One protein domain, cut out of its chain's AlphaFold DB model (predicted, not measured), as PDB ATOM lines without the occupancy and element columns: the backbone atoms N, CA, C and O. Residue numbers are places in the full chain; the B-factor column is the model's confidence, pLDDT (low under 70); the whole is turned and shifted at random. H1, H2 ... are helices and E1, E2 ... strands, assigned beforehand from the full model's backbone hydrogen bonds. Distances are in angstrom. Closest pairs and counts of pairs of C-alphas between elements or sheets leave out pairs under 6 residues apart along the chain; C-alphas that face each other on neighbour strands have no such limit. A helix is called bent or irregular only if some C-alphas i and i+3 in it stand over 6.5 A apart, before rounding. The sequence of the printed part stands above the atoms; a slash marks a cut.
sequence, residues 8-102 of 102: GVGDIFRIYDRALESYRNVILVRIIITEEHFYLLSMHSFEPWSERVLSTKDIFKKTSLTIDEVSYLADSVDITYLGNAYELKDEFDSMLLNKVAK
ATOM      1  N   GLY A   8     146.973 246.941 309.629       94.00
ATOM      2  CA  GLY A   8     145.551 246.823 309.944       94.00
ATOM      3  C   GLY A   8     145.172 247.507 311.252       94.00
ATOM      4  O   GLY A   8     146.025 247.898 312.045       94.00
ATOM      5  N   VAL A   9     143.865 247.618 311.495       94.06
ATOM      6  CA  VAL A   9     143.334 248.081 312.786       94.06
ATOM      7  C   VAL A   9     143.928 247.246 313.923       94.06
ATOM      8  O   VAL A   9     144.037 246.023 313.821       94.06
ATOM      9  N   GLY A  10     144.321 247.915 315.001       94.88
ATOM     10  CA  GLY A  10     144.993 247.303 316.140       94.88
ATOM     11  C   GLY A  10     146.516 247.254 316.020       94.88
ATOM     12  O   GLY A  10     147.166 246.975 317.023       94.88
ATOM     13  N   ASP A  11     147.103 247.545 314.852       96.00
ATOM     14  CA  ASP A  11     148.559 247.642 314.724       96.00
ATOM     15  C   ASP A  11     149.092 248.808 315.571       96.00
ATOM     16  O   ASP A  11     148.557 249.921 315.542       96.00
ATOM     17  N   ILE A  12     150.148 248.530 316.333       96.25
ATOM     18  CA  ILE A  12     150.795 249.452 317.261       96.25
ATOM     19  C   ILE A  12     152.104 249.937 316.650       96.25
ATOM     20  O   ILE A  12     152.917 249.156 316.144       96.25
ATOM     21  N   PHE A  13     152.333 251.239 316.766       96.25
ATOM     22  CA  PHE A  13     153.535 251.901 316.293       96.25
ATOM     23  C   PHE A  13     154.167 252.716 317.407       96.25
ATOM     24  O   PHE A  13     153.478 253.316 318.230       96.25
ATOM     25  N   ARG A  14     155.494 252.777 317.395       96.12
ATOM     26  CA  ARG A  14     156.285 253.703 318.193       96.12
ATOM     27  C   ARG A  14     156.693 254.876 317.315       96.12
ATOM     28  O   ARG A  14     157.313 254.663 316.274       96.12
ATOM     29  N   ILE A  15     156.353 256.084 317.745       94.81
ATOM     30  CA  ILE A  15     156.635 257.339 317.039       94.81
ATOM     31  C   ILE A  15     157.397 258.261 317.987       94.81
ATOM     32  O   ILE A  15     157.123 258.282 319.190       94.81
ATOM     33  N   TYR A  16     158.370 259.005 317.464       91.19
ATOM     34  CA  TYR A  16     159.056 260.043 318.226       91.19
ATOM     35  C   TYR A  16     158.221 261.331 318.282       91.19
ATOM     36  O   TYR A  16     158.005 261.990 317.265       91.19
ATOM     37  N   ASP A  17     157.768 261.692 319.480       87.50
ATOM     38  CA  ASP A  17     157.123 262.968 319.774       87.50
ATOM     39  C   ASP A  17     158.188 264.060 319.899       87.50
ATOM     40  O   ASP A  17     158.975 264.077 320.848       87.50
ATOM     41  N   ARG A  18     158.213 264.991 318.943       85.44
ATOM     42  CA  ARG A  18     159.160 266.113 318.969       85.44
ATOM     43  C   ARG A  18     158.798 267.175 320.002       85.44
ATOM     44  O   ARG A  18     159.698 267.859 320.470       85.44
ATOM     45  N   ALA A  19     157.519 267.328 320.347       85.38
ATOM     46  CA  ALA A  19     157.087 268.322 321.325       85.38
ATOM     47  C   ALA A  19     157.473 267.903 322.750       85.38
ATOM     48  O   ALA A  19     157.798 268.748 323.580       85.38
ATOM     49  N   LEU A  20     157.455 266.596 323.017       85.69
ATOM     50  CA  LEU A  20     157.780 266.014 324.321       85.69
ATOM     51  C   LEU A  20     159.152 265.332 324.373       85.69
ATOM     52  O   LEU A  20     159.441 264.665 325.366       85.69
ATOM     53  N   GLU A  21     159.945 265.423 323.302       89.25
ATOM     54  CA  GLU A  21     161.254 264.769 323.135       89.25
ATOM     55  C   GLU A  21     161.278 263.306 323.614       89.25
ATOM     56  O   GLU A  21     162.173 262.852 324.329       89.25
ATOM     57  N   SER A  22     160.237 262.547 323.271       90.56
ATOM     58  CA  SER A  22     160.054 261.194 323.795       90.56
ATOM     59  C   SER A  22     159.324 260.291 322.816       90.56
ATOM     60  O   SER A  22     158.544 260.730 321.980       90.56
ATOM     61  N   TYR A  23     159.562 258.986 322.922       92.88
ATOM     62  CA  TYR A  23     158.807 258.025 322.129       92.88
ATOM     63  C   TYR A  23     157.441 257.745 322.746       92.88
ATOM     64  O   TYR A  23     157.328 257.492 323.948       92.88
ATOM     65  N   ARG A  24     156.419 257.701 321.896       94.44
ATOM     66  CA  ARG A  24     155.047 257.357 322.256       94.44
ATOM     67  C   ARG A  24     154.567 256.174 321.435       94.44
ATOM     68  O   ARG A  24     154.959 255.999 320.284       94.44
ATOM     69  N   ASN A  25     153.712 255.371 322.057       96.19
ATOM     70  CA  ASN A  25     153.032 254.279 321.384       96.19
ATOM     71  C   ASN A  25     151.652 254.759 320.949       96.19
ATOM     72  O   ASN A  25     150.899 255.315 321.757       96.19
ATOM     73  N   VAL A  26     151.333 254.514 319.688       96.88
ATOM     74  CA  VAL A  26     150.033 254.797 319.094       96.88
ATOM     75  C   VAL A  26     149.460 253.531 318.482       96.88
ATOM     76  O   VAL A  26     150.202 252.624 318.109       96.88
ATOM     77  N   ILE A  27     148.144 253.488 318.349       97.25
ATOM     78  CA  ILE A  27     147.421 252.360 317.770       97.25
ATOM     79  C   ILE A  27     146.584 252.826 316.578       97.25
ATOM     80  O   ILE A  27     145.928 253.869 316.639       97.25
ATOM     81  N   LEU A  28     146.621 252.059 315.487       97.00
ATOM     82  CA  LEU A  28     145.789 252.300 314.312       97.00
ATOM     83  C   LEU A  28     144.348 251.900 314.605       97.00
ATOM     84  O   LEU A  28     144.051 250.742 314.901       97.00
ATOM     85  N   VAL A  29     143.448 252.866 314.487       95.38
ATOM     86  CA  VAL A  29     142.019 252.687 314.723       95.38
ATOM     87  C   VAL A  29     141.221 253.064 313.486       95.38
ATOM     88  O   VAL A  29     141.695 253.764 312.587       95.38
ATOM     89  N   ARG A  30     139.990 252.557 313.446       92.56
ATOM     90  CA  ARG A  30     139.038 252.804 312.373       92.56
ATOM     91  C   ARG A  30     137.674 253.143 312.946       92.56
ATOM     92  O   ARG A  30     137.211 252.456 313.855       92.56
ATOM     93  N   ILE A  31     136.995 254.104 312.328       90.12
ATOM     94  CA  ILE A  31     135.568 254.364 312.533       90.12
ATOM     95  C   ILE A  31     134.824 254.350 311.189       90.12
ATOM     96  O   ILE A  31     135.365 254.778 310.172       90.12
ATOM     97  N   ILE A  32     133.596 253.825 311.180       87.06
ATOM     98  CA  ILE A  32     132.724 253.773 309.998       87.06
ATOM     99  C   ILE A  32     131.443 254.528 310.349       87.06
ATOM    100  O   ILE A  32     130.713 254.101 311.244       87.06
ATOM    101  N   ILE A  33     131.189 255.650 309.672       81.06
ATOM    102  CA  ILE A  33     129.959 256.442 309.846       81.06
ATOM    103  C   ILE A  33     129.249 256.554 308.493       81.06
ATOM    104  O   ILE A  33     128.388 255.740 308.176       81.06
ATOM    105  N   THR A  34     129.640 257.539 307.680       80.56
ATOM    106  CA  THR A  34     129.225 257.707 306.275       80.56
ATOM    107  C   THR A  34     130.327 257.302 305.301       80.56
ATOM    108  O   THR A  34     130.055 256.952 304.158       80.56
ATOM    109  N   GLU A  35     131.570 257.355 305.771       83.88
ATOM    110  CA  GLU A  35     132.790 256.908 305.114       83.88
ATOM    111  C   GLU A  35     133.609 256.120 306.154       83.88
ATOM    112  O   GLU A  35     133.308 256.136 307.355       83.88
ATOM    113  N   GLU A  36     134.620 255.390 305.697       87.31
ATOM    114  CA  GLU A  36     135.567 254.702 306.570       87.31
ATOM    115  C   GLU A  36     136.762 255.618 306.824       87.31
ATOM    116  O   GLU A  36     137.388 256.105 305.885       87.31
ATOM    117  N   HIS A  37     137.067 255.854 308.098       91.44
ATOM    118  CA  HIS A  37     138.116 256.766 308.534       91.44
ATOM    119  C   HIS A  37     139.166 256.019 309.346       91.44
ATOM    120  O   HIS A  37     138.839 255.349 310.327       91.44
ATOM    121  N   PHE A  38     140.428 256.188 308.967       95.19
ATOM    122  CA  PHE A  38     141.594 255.693 309.684       95.19
ATOM    123  C   PHE A  38     142.336 256.841 310.354       95.19
ATOM    124  O   PHE A  38     142.568 257.881 309.735       95.19
ATOM    125  N   TYR A  39     142.737 256.626 311.600       96.31
ATOM    126  CA  TYR A  39     143.524 257.574 312.381       96.31
ATOM    127  C   TYR A  39     144.348 256.835 313.442       96.31
ATOM    128  O   TYR A  39     144.134 255.649 313.707       96.31
ATOM    129  N   LEU A  40     145.326 257.530 314.019       97.25
ATOM    130  CA  LEU A  40     146.170 257.005 315.088       97.25
ATOM    131  C   LEU A  40     145.691 257.551 316.431       97.25
ATOM    132  O   LEU A  40     145.439 258.748 316.564       97.25
ATOM    133  N   LEU A  41     145.590 256.675 317.424       97.12
ATOM    134  CA  LEU A  41     145.232 257.032 318.792       97.12
ATOM    135  C   LEU A  41     146.446 256.873 319.706       97.12
ATOM    136  O   LEU A  41     147.119 255.842 319.665       97.12
ATOM    137  N   SER A  42     146.711 257.857 320.560       94.94
ATOM    138  CA  SER A  42     147.702 257.733 321.630       94.94
ATOM    139  C   SER A  42     147.273 256.658 322.627       94.94
ATOM    140  O   SER A  42     146.191 256.736 323.202       94.94
ATOM    141  N   MET A  43     148.138 255.675 322.900       93.75
ATOM    142  CA  MET A  43     147.856 254.653 323.920       93.75
ATOM    143  C   MET A  43     148.015 255.171 325.358       93.75
ATOM    144  O   MET A  43     147.686 254.459 326.301       93.75
ATOM    145  N   HIS A  44     148.558 256.380 325.543       88.75
ATOM    146  CA  HIS A  44     148.711 256.997 326.864       88.75
ATOM    147  C   HIS A  44     147.521 257.885 327.235       88.75
ATOM    148  O   HIS A  44     147.046 257.811 328.363       88.75
ATOM    149  N   SER A  45     147.069 258.736 326.309       90.50
ATOM    150  CA  SER A  45     145.991 259.706 326.562       90.50
ATOM    151  C   SER A  45     144.639 259.275 326.002       90.50
ATOM    152  O   SER A  45     143.627 259.838 326.399       90.50
ATOM    153  N   PHE A  46     144.604 258.285 325.101       91.00
ATOM    154  CA  PHE A  46     143.412 257.921 324.326       91.00
ATOM    155  C   PHE A  46     142.834 259.085 323.510       91.00
ATOM    156  O   PHE A  46     141.653 259.095 323.170       91.00
ATOM    157  N   GLU A  47     143.683 260.047 323.161       93.62
ATOM    158  CA  GLU A  47     143.362 261.147 322.257       93.62
ATOM    159  C   GLU A  47     143.947 260.872 320.863       93.62
ATOM    160  O   GLU A  47     144.905 260.093 320.738       93.62
ATOM    161  N   PRO A  48     143.392 261.483 319.797       94.88
ATOM    162  CA  PRO A  48     143.996 261.433 318.471       94.88
ATOM    163  C   PRO A  48     145.459 261.874 318.524       94.88
ATOM    164  O   PRO A  48     145.787 262.898 319.118       94.88
ATOM    165  N   TRP A  49     146.342 261.096 317.902       95.12
ATOM    166  CA  TRP A  49     147.766 261.423 317.827       95.12
ATOM    167  C   TRP A  49     148.017 262.705 317.025       95.12
ATOM    168  O   TRP A  49     148.886 263.504 317.361       95.12
ATOM    169  N   SER A  50     147.249 262.891 315.956       92.94
ATOM    170  CA  SER A  50     147.265 264.082 315.119       92.94
ATOM    171  C   SER A  50     145.854 264.360 314.600       92.94
ATOM    172  O   SER A  50     144.957 263.521 314.709       92.94
ATOM    173  N   GLU A  51     145.659 265.527 313.988       93.31
ATOM    174  CA  GLU A  51     144.408 265.870 313.299       93.31
ATOM    175  C   GLU A  51     144.246 265.142 311.950       93.31
ATOM    176  O   GLU A  51     143.238 265.311 311.261       93.31
ATOM    177  N   ARG A  52     145.239 264.345 311.528       95.62
ATOM    178  CA  ARG A  52     145.237 263.699 310.216       95.62
ATOM    179  C   ARG A  52     144.374 262.451 310.223       95.62
ATOM    180  O   ARG A  52     144.514 261.566 311.065       95.62
ATOM    181  N   VAL A  53     143.528 262.367 309.206       94.31
ATOM    182  CA  VAL A  53     142.591 261.269 308.994       94.31
ATOM    183  C   VAL A  53     142.684 260.831 307.539       94.31
ATOM    184  O   VAL A  53     142.754 261.662 306.633       94.31
ATOM    185  N   LEU A  54     142.667 259.522 307.308       93.31
ATOM    186  CA  LEU A  54     142.534 258.945 305.975       93.31
ATOM    187  C   LEU A  54     141.125 258.396 305.801       93.31
ATOM    188  O   LEU A  54     140.749 257.440 306.473       93.31
ATOM    189  N   SER A  55     140.371 258.989 304.878       91.06
ATOM    190  CA  SER A  55     138.980 258.622 304.606       91.06
ATOM    191  C   SER A  55     138.848 257.874 303.280       91.06
ATOM    192  O   SER A  55     139.482 258.235 302.288       91.06
ATOM    193  N   THR A  56     137.998 256.852 303.237       86.75
ATOM    194  CA  THR A  56     137.597 256.161 302.009       86.75
ATOM    195  C   THR A  56     136.081 256.046 301.935       86.75
ATOM    196  O   THR A  56     135.416 255.653 302.892       86.75
ATOM    197  N   LYS A  57     135.528 256.369 300.762       82.12
ATOM    198  CA  LYS A  57     134.087 256.261 300.479       82.12
ATOM    199  C   LYS A  57     133.607 254.818 300.365       82.12
ATOM    200  O   LYS A  57     132.421 254.551 300.521       82.12
ATOM    201  N   ASP A  58     134.517 253.900 300.059       75.81
ATOM    202  CA  ASP A  58     134.203 252.487 299.893       75.81
ATOM    203  C   ASP A  58     134.532 251.724 301.182       75.81
ATOM    204  O   ASP A  58     135.668 251.290 301.383       75.81
ATOM    205  N   ILE A  59     133.516 251.596 302.041       67.12
ATOM    206  CA  ILE A  59     133.583 251.042 303.406       67.12
ATOM    207  C   ILE A  59     133.974 249.553 303.483       67.12
ATOM    208  O   ILE A  59     134.139 249.018 304.578       67.12
ATOM    209  N   PHE A  60     134.081 248.857 302.344       67.81
ATOM    210  CA  PHE A  60     134.444 247.435 302.296       67.81
ATOM    211  C   PHE A  60     135.766 247.163 301.579       67.81
ATOM    212  O   PHE A  60     136.270 246.040 301.631       67.81
ATOM    213  N   LYS A  61     136.345 248.155 300.896       70.56
ATOM    214  CA  LYS A  61     137.460 247.911 299.972       70.56
ATOM    215  C   LYS A  61     138.832 248.083 300.602       70.56
ATOM    216  O   LYS A  61     139.797 247.501 300.106       70.56
ATOM    217  N   LYS A  62     138.948 248.876 301.669       79.94
ATOM    218  CA  LYS A  62     140.245 249.203 302.266       79.94
ATOM    219  C   LYS A  62     140.274 248.875 303.749       79.94
ATOM    220  O   LYS A  62     139.948 249.692 304.584       79.94
ATOM    221  N   THR A  63     140.766 247.685 304.065       82.81
ATOM    222  CA  THR A  63     140.916 247.197 305.445       82.81
ATOM    223  C   THR A  63     142.326 247.379 306.011       82.81
ATOM    224  O   THR A  63     142.574 247.039 307.168       82.81
ATOM    225  N   SER A  64     143.266 247.881 305.203       90.75
ATOM    226  CA  SER A  64     144.666 248.069 305.590       90.75
ATOM    227  C   SER A  64     145.313 249.278 304.915       90.75
ATOM    228  O   SER A  64     144.894 249.711 303.837       90.75
ATOM    229  N   LEU A  65     146.362 249.791 305.554       93.38
ATOM    230  CA  LEU A  65     147.155 250.938 305.129       93.38
ATOM    231  C   LEU A  65     148.570 250.529 304.708       93.38
ATOM    232  O   LEU A  65     149.097 249.511 305.161       93.38
ATOM    233  N   THR A  66     149.197 251.316 303.840       93.94
ATOM    234  CA  THR A  66     150.645 251.229 303.571       93.94
ATOM    235  C   THR A  66     151.453 251.963 304.647       93.94
ATOM    236  O   THR A  66     150.895 252.702 305.458       93.94
ATOM    237  N   ILE A  67     152.781 251.795 304.657       92.44
ATOM    238  CA  ILE A  67     153.645 252.554 305.577       92.44
ATOM    239  C   ILE A  67     153.586 254.065 305.319       92.44
ATOM    240  O   ILE A  67     153.600 254.836 306.273       92.44
ATOM    241  N   ASP A  68     153.449 254.494 304.062       94.06
ATOM    242  CA  ASP A  68     153.350 255.917 303.710       94.06
ATOM    243  C   ASP A  68     152.058 256.531 304.255       94.06
ATOM    244  O   ASP A  68     152.040 257.660 304.732       94.06
ATOM    245  N   GLU A  69     150.973 255.758 304.240       95.38
ATOM    246  CA  GLU A  69     149.685 256.158 304.800       95.38
ATOM    247  C   GLU A  69     149.736 256.240 306.327       95.38
ATOM    248  O   GLU A  69     149.229 257.198 306.908       95.38
ATOM    249  N   VAL A  70     150.407 255.292 306.984       95.62
ATOM    250  CA  VAL A  70     150.669 255.376 308.429       95.62
ATOM    251  C   VAL A  70     151.560 256.580 308.746       95.62
ATOM    252  O   VAL A  70     151.279 257.305 309.696       95.62
ATOM    253  N   SER A  71     152.576 256.846 307.927       94.62
ATOM    254  CA  SER A  71     153.471 258.003 308.070       94.62
ATOM    255  C   SER A  71     152.754 259.328 307.902       94.62
ATOM    256  O   SER A  71     152.983 260.269 308.665       94.62
ATOM    257  N   TYR A  72     151.812 259.378 306.962       95.69
ATOM    258  CA  TYR A  72     150.911 260.504 306.833       95.69
ATOM    259  C   TYR A  72     150.140 260.728 308.138       95.69
ATOM    260  O   TYR A  72     150.221 261.832 308.671       95.69
ATOM    261  N   LEU A  73     149.479 259.706 308.694       96.31
ATOM    262  CA  LEU A  73     148.724 259.820 309.953       96.31
ATOM    263  C   LEU A  73     149.611 260.188 311.157       96.31
ATOM    264  O   LEU A  73     149.188 260.935 312.039       96.31
ATOM    265  N   ALA A  74     150.838 259.668 311.196       94.00
ATOM    266  CA  ALA A  74     151.812 259.880 312.266       94.00
ATOM    267  C   ALA A  74     152.412 261.289 312.284       94.00
ATOM    268  O   ALA A  74     153.015 261.672 313.285       94.00
ATOM    269  N   ASP A  75     152.302 262.019 311.172       93.38
ATOM    270  CA  ASP A  75     153.092 263.222 310.902       93.38
ATOM    271  C   ASP A  75     154.595 263.038 311.179       93.38
ATOM    272  O   ASP A  75     155.289 263.897 311.722       93.38
ATOM    273  N   SER A  76     155.100 261.858 310.831       88.62
ATOM    274  CA  SER A  76     156.485 261.472 311.051       88.62
ATOM    275  C   SER A  76     156.885 260.422 310.028       88.62
ATOM    276  O   SER A  76     156.059 259.633 309.579       88.62
ATOM    277  N   VAL A  77     158.170 260.402 309.685       84.19
ATOM    278  CA  VAL A  77     158.803 259.317 308.917       84.19
ATOM    279  C   VAL A  77     159.552 258.336 309.822       84.19
ATOM    280  O   VAL A  77     159.949 257.264 309.379       84.19
ATOM    281  N   ASP A  78     159.747 258.702 311.090       88.69
ATOM    282  CA  ASP A  78     160.382 257.861 312.100       88.69
ATOM    283  C   ASP A  78     159.303 257.094 312.868       88.69
ATOM    284  O   ASP A  78     158.698 257.601 313.822       88.69
ATOM    285  N   ILE A  79     158.995 255.900 312.358       92.12
ATOM    286  CA  ILE A  79     157.931 255.031 312.850       92.12
ATOM    287  C   ILE A  79     158.466 253.613 312.930       92.12
ATOM    288  O   ILE A  79     158.963 253.055 311.951       92.12
ATOM    289  N   THR A  80     158.303 252.996 314.092       94.50
ATOM    290  CA  THR A  80     158.650 251.592 314.306       94.50
ATOM    291  C   THR A  80     157.388 250.788 314.580       94.50
ATOM    292  O   THR A  80     156.669 251.073 315.532       94.50
ATOM    293  N   TYR A  81     157.114 249.767 313.769       94.56
ATOM    294  CA  TYR A  81     156.037 248.810 314.038       94.56
ATOM    295  C   TYR A  81     156.386 247.931 315.247       94.56
ATOM    296  O   TYR A  81     157.492 247.391 315.310       94.56
ATOM    297  N   LEU A  82     155.450 247.791 316.190       93.69
ATOM    298  CA  LEU A  82     155.645 247.025 317.426       93.69
ATOM    299  C   LEU A  82     154.871 245.700 317.475       93.69
ATOM    300  O   LEU A  82     155.258 244.823 318.240       93.69
ATOM    301  N   GLY A  83     153.802 245.543 316.692       93.19
ATOM    302  CA  GLY A  83     152.922 244.368 316.743       93.19
ATOM    303  C   GLY A  83     151.452 244.746 316.591       93.19
ATOM    304  O   GLY A  83     151.143 245.912 316.334       93.19
ATOM    305  N   ASN A  84     150.543 243.786 316.765       93.62
ATOM    306  CA  ASN A  84     149.103 244.050 316.791       93.62
ATOM    307  C   ASN A  84     148.528 243.829 318.198       93.62
ATOM    308  O   ASN A  84     148.818 242.831 318.849       93.62
ATOM    309  N   ALA A  85     147.668 244.735 318.667       91.94
ATOM    310  CA  ALA A  85     147.041 244.645 319.986       91.94
ATOM    311  C   ALA A  85     146.243 243.345 320.196       91.94
ATOM    312  O   ALA A  85     146.155 242.861 321.321       91.94
ATOM    313  N   TYR A  86     145.692 242.758 319.129       89.44
ATOM    314  CA  TYR A  86     144.991 241.476 319.194       89.44
ATOM    315  C   TYR A  86     145.911 240.326 319.627       89.44
ATOM    316  O   TYR A  86     145.472 239.423 320.332       89.44
ATOM    317  N   GLU A  87     147.191 240.373 319.254       89.31
ATOM    318  CA  GLU A  87     148.184 239.357 319.631       89.31
ATOM    319  C   GLU A  87     148.498 239.405 321.133       89.31
ATOM    320  O   GLU A  87     148.884 238.397 321.715       89.31
ATOM    321  N   LEU A  88     148.271 240.557 321.775       84.00
ATOM    322  CA  LEU A  88     148.477 240.771 323.210       84.00
ATOM    323  C   LEU A  88     147.222 240.488 324.046       84.00
ATOM    324  O   LEU A  88     147.245 240.664 325.265       84.00
ATOM    325  N   LYS A  89     146.115 240.075 323.415       86.88
ATOM    326  CA  LYS A  89     144.810 239.922 324.069       86.88
ATOM    327  C   LYS A  89     144.890 239.047 325.320       86.88
ATOM    328  O   LYS A  89     144.415 239.456 326.372       86.88
ATOM    329  N   ASP A  90     145.489 237.864 325.216       88.50
ATOM    330  CA  ASP A  90     145.462 236.890 326.313       88.50
ATOM    331  C   ASP A  90     146.308 237.345 327.515       88.50
ATOM    332  O   ASP A  90     145.937 237.118 328.671       88.50
ATOM    333  N   GLU A  91     147.413 238.050 327.261       88.44
ATOM    334  CA  GLU A  91     148.226 238.685 328.303       88.44
ATOM    335  C   GLU A  91     147.446 239.811 328.989       88.44
ATOM    336  O   GLU A  91     147.421 239.891 330.220       88.44
ATOM    337  N   PHE A  92     146.757 240.642 328.204       84.88
ATOM    338  CA  PHE A  92     145.945 241.746 328.708       84.88
ATOM    339  C   PHE A  92     144.771 241.247 329.561       84.88
ATOM    340  O   PHE A  92     144.580 241.716 330.687       84.88
ATOM    341  N   ASP A  93     144.035 240.249 329.068       88.56
ATOM    342  CA  ASP A  93     142.924 239.601 329.772       88.56
ATOM    343  C   ASP A  93     143.409 239.002 331.103       88.56
ATOM    344  O   ASP A  93     142.816 239.238 332.161       88.56
ATOM    345  N   SER A  94     144.547 238.299 331.080       91.12
ATOM    346  CA  SER A  94     145.158 237.714 332.280       91.12
ATOM    347  C   SER A  94     145.565 238.782 333.301       91.12
ATOM    348  O   SER A  94     145.318 238.629 334.500       91.12
ATOM    349  N   MET A  95     146.169 239.887 332.853       89.06
ATOM    350  CA  MET A  95     146.549 241.003 333.726       89.06
ATOM    351  C   MET A  95     145.339 241.654 334.401       89.06
ATOM    352  O   MET A  95     145.403 241.972 335.593       89.06
ATOM    353  N   LEU A  96     144.244 241.856 333.664       87.56
ATOM    354  CA  LEU A  96     143.017 242.447 334.196       87.56
ATOM    355  C   LEU A  96     142.354 241.528 335.229       87.56
ATOM    356  O   LEU A  96     142.044 241.985 336.330       87.56
ATOM    357  N   LEU A  97     142.212 240.234 334.925       89.19
ATOM    358  CA  LEU A  97     141.637 239.252 335.852       89.19
ATOM    359  C   LEU A  97     142.440 239.162 337.159       89.19
ATOM    360  O   LEU A  97     141.861 239.187 338.245       89.19
ATOM    361  N   ASN A  98     143.772 239.154 337.069       88.38
ATOM    362  CA  ASN A  98     144.653 239.117 338.241       88.38
ATOM    363  C   ASN A  98     144.593 240.390 339.100       88.38
ATOM    364  O   ASN A  98     144.902 240.339 340.291       88.38
ATOM    365  N   LYS A  99     144.212 241.536 338.521       81.75
ATOM    366  CA  LYS A  99     143.996 242.786 339.266       81.75
ATOM    367  C   LYS A  99     142.675 242.801 340.031       81.75
ATOM    368  O   LYS A  99     142.628 243.413 341.088       81.75
ATOM    369  N   VAL A 100     141.630 242.173 339.491       75.38
ATOM    370  CA  VAL A 100     140.284 242.134 340.097       75.38
ATOM    371  C   VAL A 100     140.170 241.036 341.161       75.38
ATOM    372  O   VAL A 100     139.357 241.140 342.069       75.38
ATOM    373  N   ALA A 101     140.995 239.990 341.073       65.75
ATOM    374  CA  ALA A 101     141.040 238.900 342.049       65.75
ATOM    375  C   ALA A 101     141.787 239.242 343.362       65.75
ATOM    376  O   ALA A 101     141.909 238.374 344.229       65.75
ATOM    377  N   LYS A 102     142.303 240.470 343.504       52.91
ATOM    378  CA  LYS A 102     142.890 241.021 344.736       52.91
ATOM    379  C   LYS A 102     141.949 242.036 345.364       52.91
ATOM    380  O   LYS A 102     141.908 242.061 346.612       52.91
TER     381      LYS A 102
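This is residues 8 to 102 of the 102 residues of an uncharacterized protein of Deferribacteraceae bacterium (UniProt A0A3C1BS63). A five-stranded sheet, strongly twisted and curled like part of a barrel, wraps round the short helix H1, and a second, longer helix, H2, leaves the body as an arm. Residues 88 to 102, of which 88 to 100 belong to H2, stick out free. The printed part has 95 residues, with five named strands and two named helices in the order E1, E2, E3, E4, H1, E5, H2; the sheet order is E4, E3, E2, E1, E5, all antiparallel, and the class is mixed, helices and strands. The whole is only just compact, close to loose, with a radius of gyration of the C-alphas of 14.8 A, and it spans 47 by 36 by 20 A.

The longest strand, E2, is residues 22 to 32 and measures 31.5 A from C-alpha 22 at (160.054, 261.194, 323.795) to C-alpha 32 at (132.724, 253.773, 309.998). E1 is residues 11 to 17, 18.3 A, and E3 is residues 36 to 42, 19.6 A. The edge strands are E4, residues 54 to 56, 6.9 A, and E5, residues 79 to 84, 14.6 A. H1 is residues 67 to 74, 10.1 A. H2 is residues 85 to 100, 21.4 A, ending at C-alpha 100 at (140.284, 242.134, 340.097); it is irregular, with C-alphas 87 and 90 7.6 A apart, and has a kink of 36 degrees near residue 92.

E1, E2, E3 and E4 form a meander, each strand the antiparallel neighbour of the one before. In the hairpin of E2 and E3, N 29 and O 39 are 3.0 A apart, within hydrogen-bond range. In the hairpin of E1 and E2, N 15 and O 24 are within range at 2.9 A. In the hairpin of E3 and E4, N 38 and O 54 are within range at 2.8 A. E5 is the antiparallel neighbour of E1, at 151 degrees between their directions, with N 14 and O 80 within range at 2.8 A. The sheet curls round H1, which is on it; the closest C-alphas of E3 and H1 are those of Tyr 39 and Leu 73, 6.2 A apart. H2 only grazes the sheet with residues 85 to 87; the closest C-alphas of E1 and H2 are those of Asp 11 and Ala 85, 6.2 A apart. H1 and H2 are apart. Every O i to N i+4 pair is within hydrogen-bond range in H1, and 10 of 12 are in H2.

The two C-alphas farthest apart are those of Lys 57 and Lys 102, at 47.6 A. Without the free stretch, the body of 80 residues spans 38 by 28 by 23 A. The printed part has no cut, and the link from E3 to E4, 11 residues, is long. The mean pLDDT of the printed part is 89.6; residues 59 to 60 and 101 to 102 are under 70.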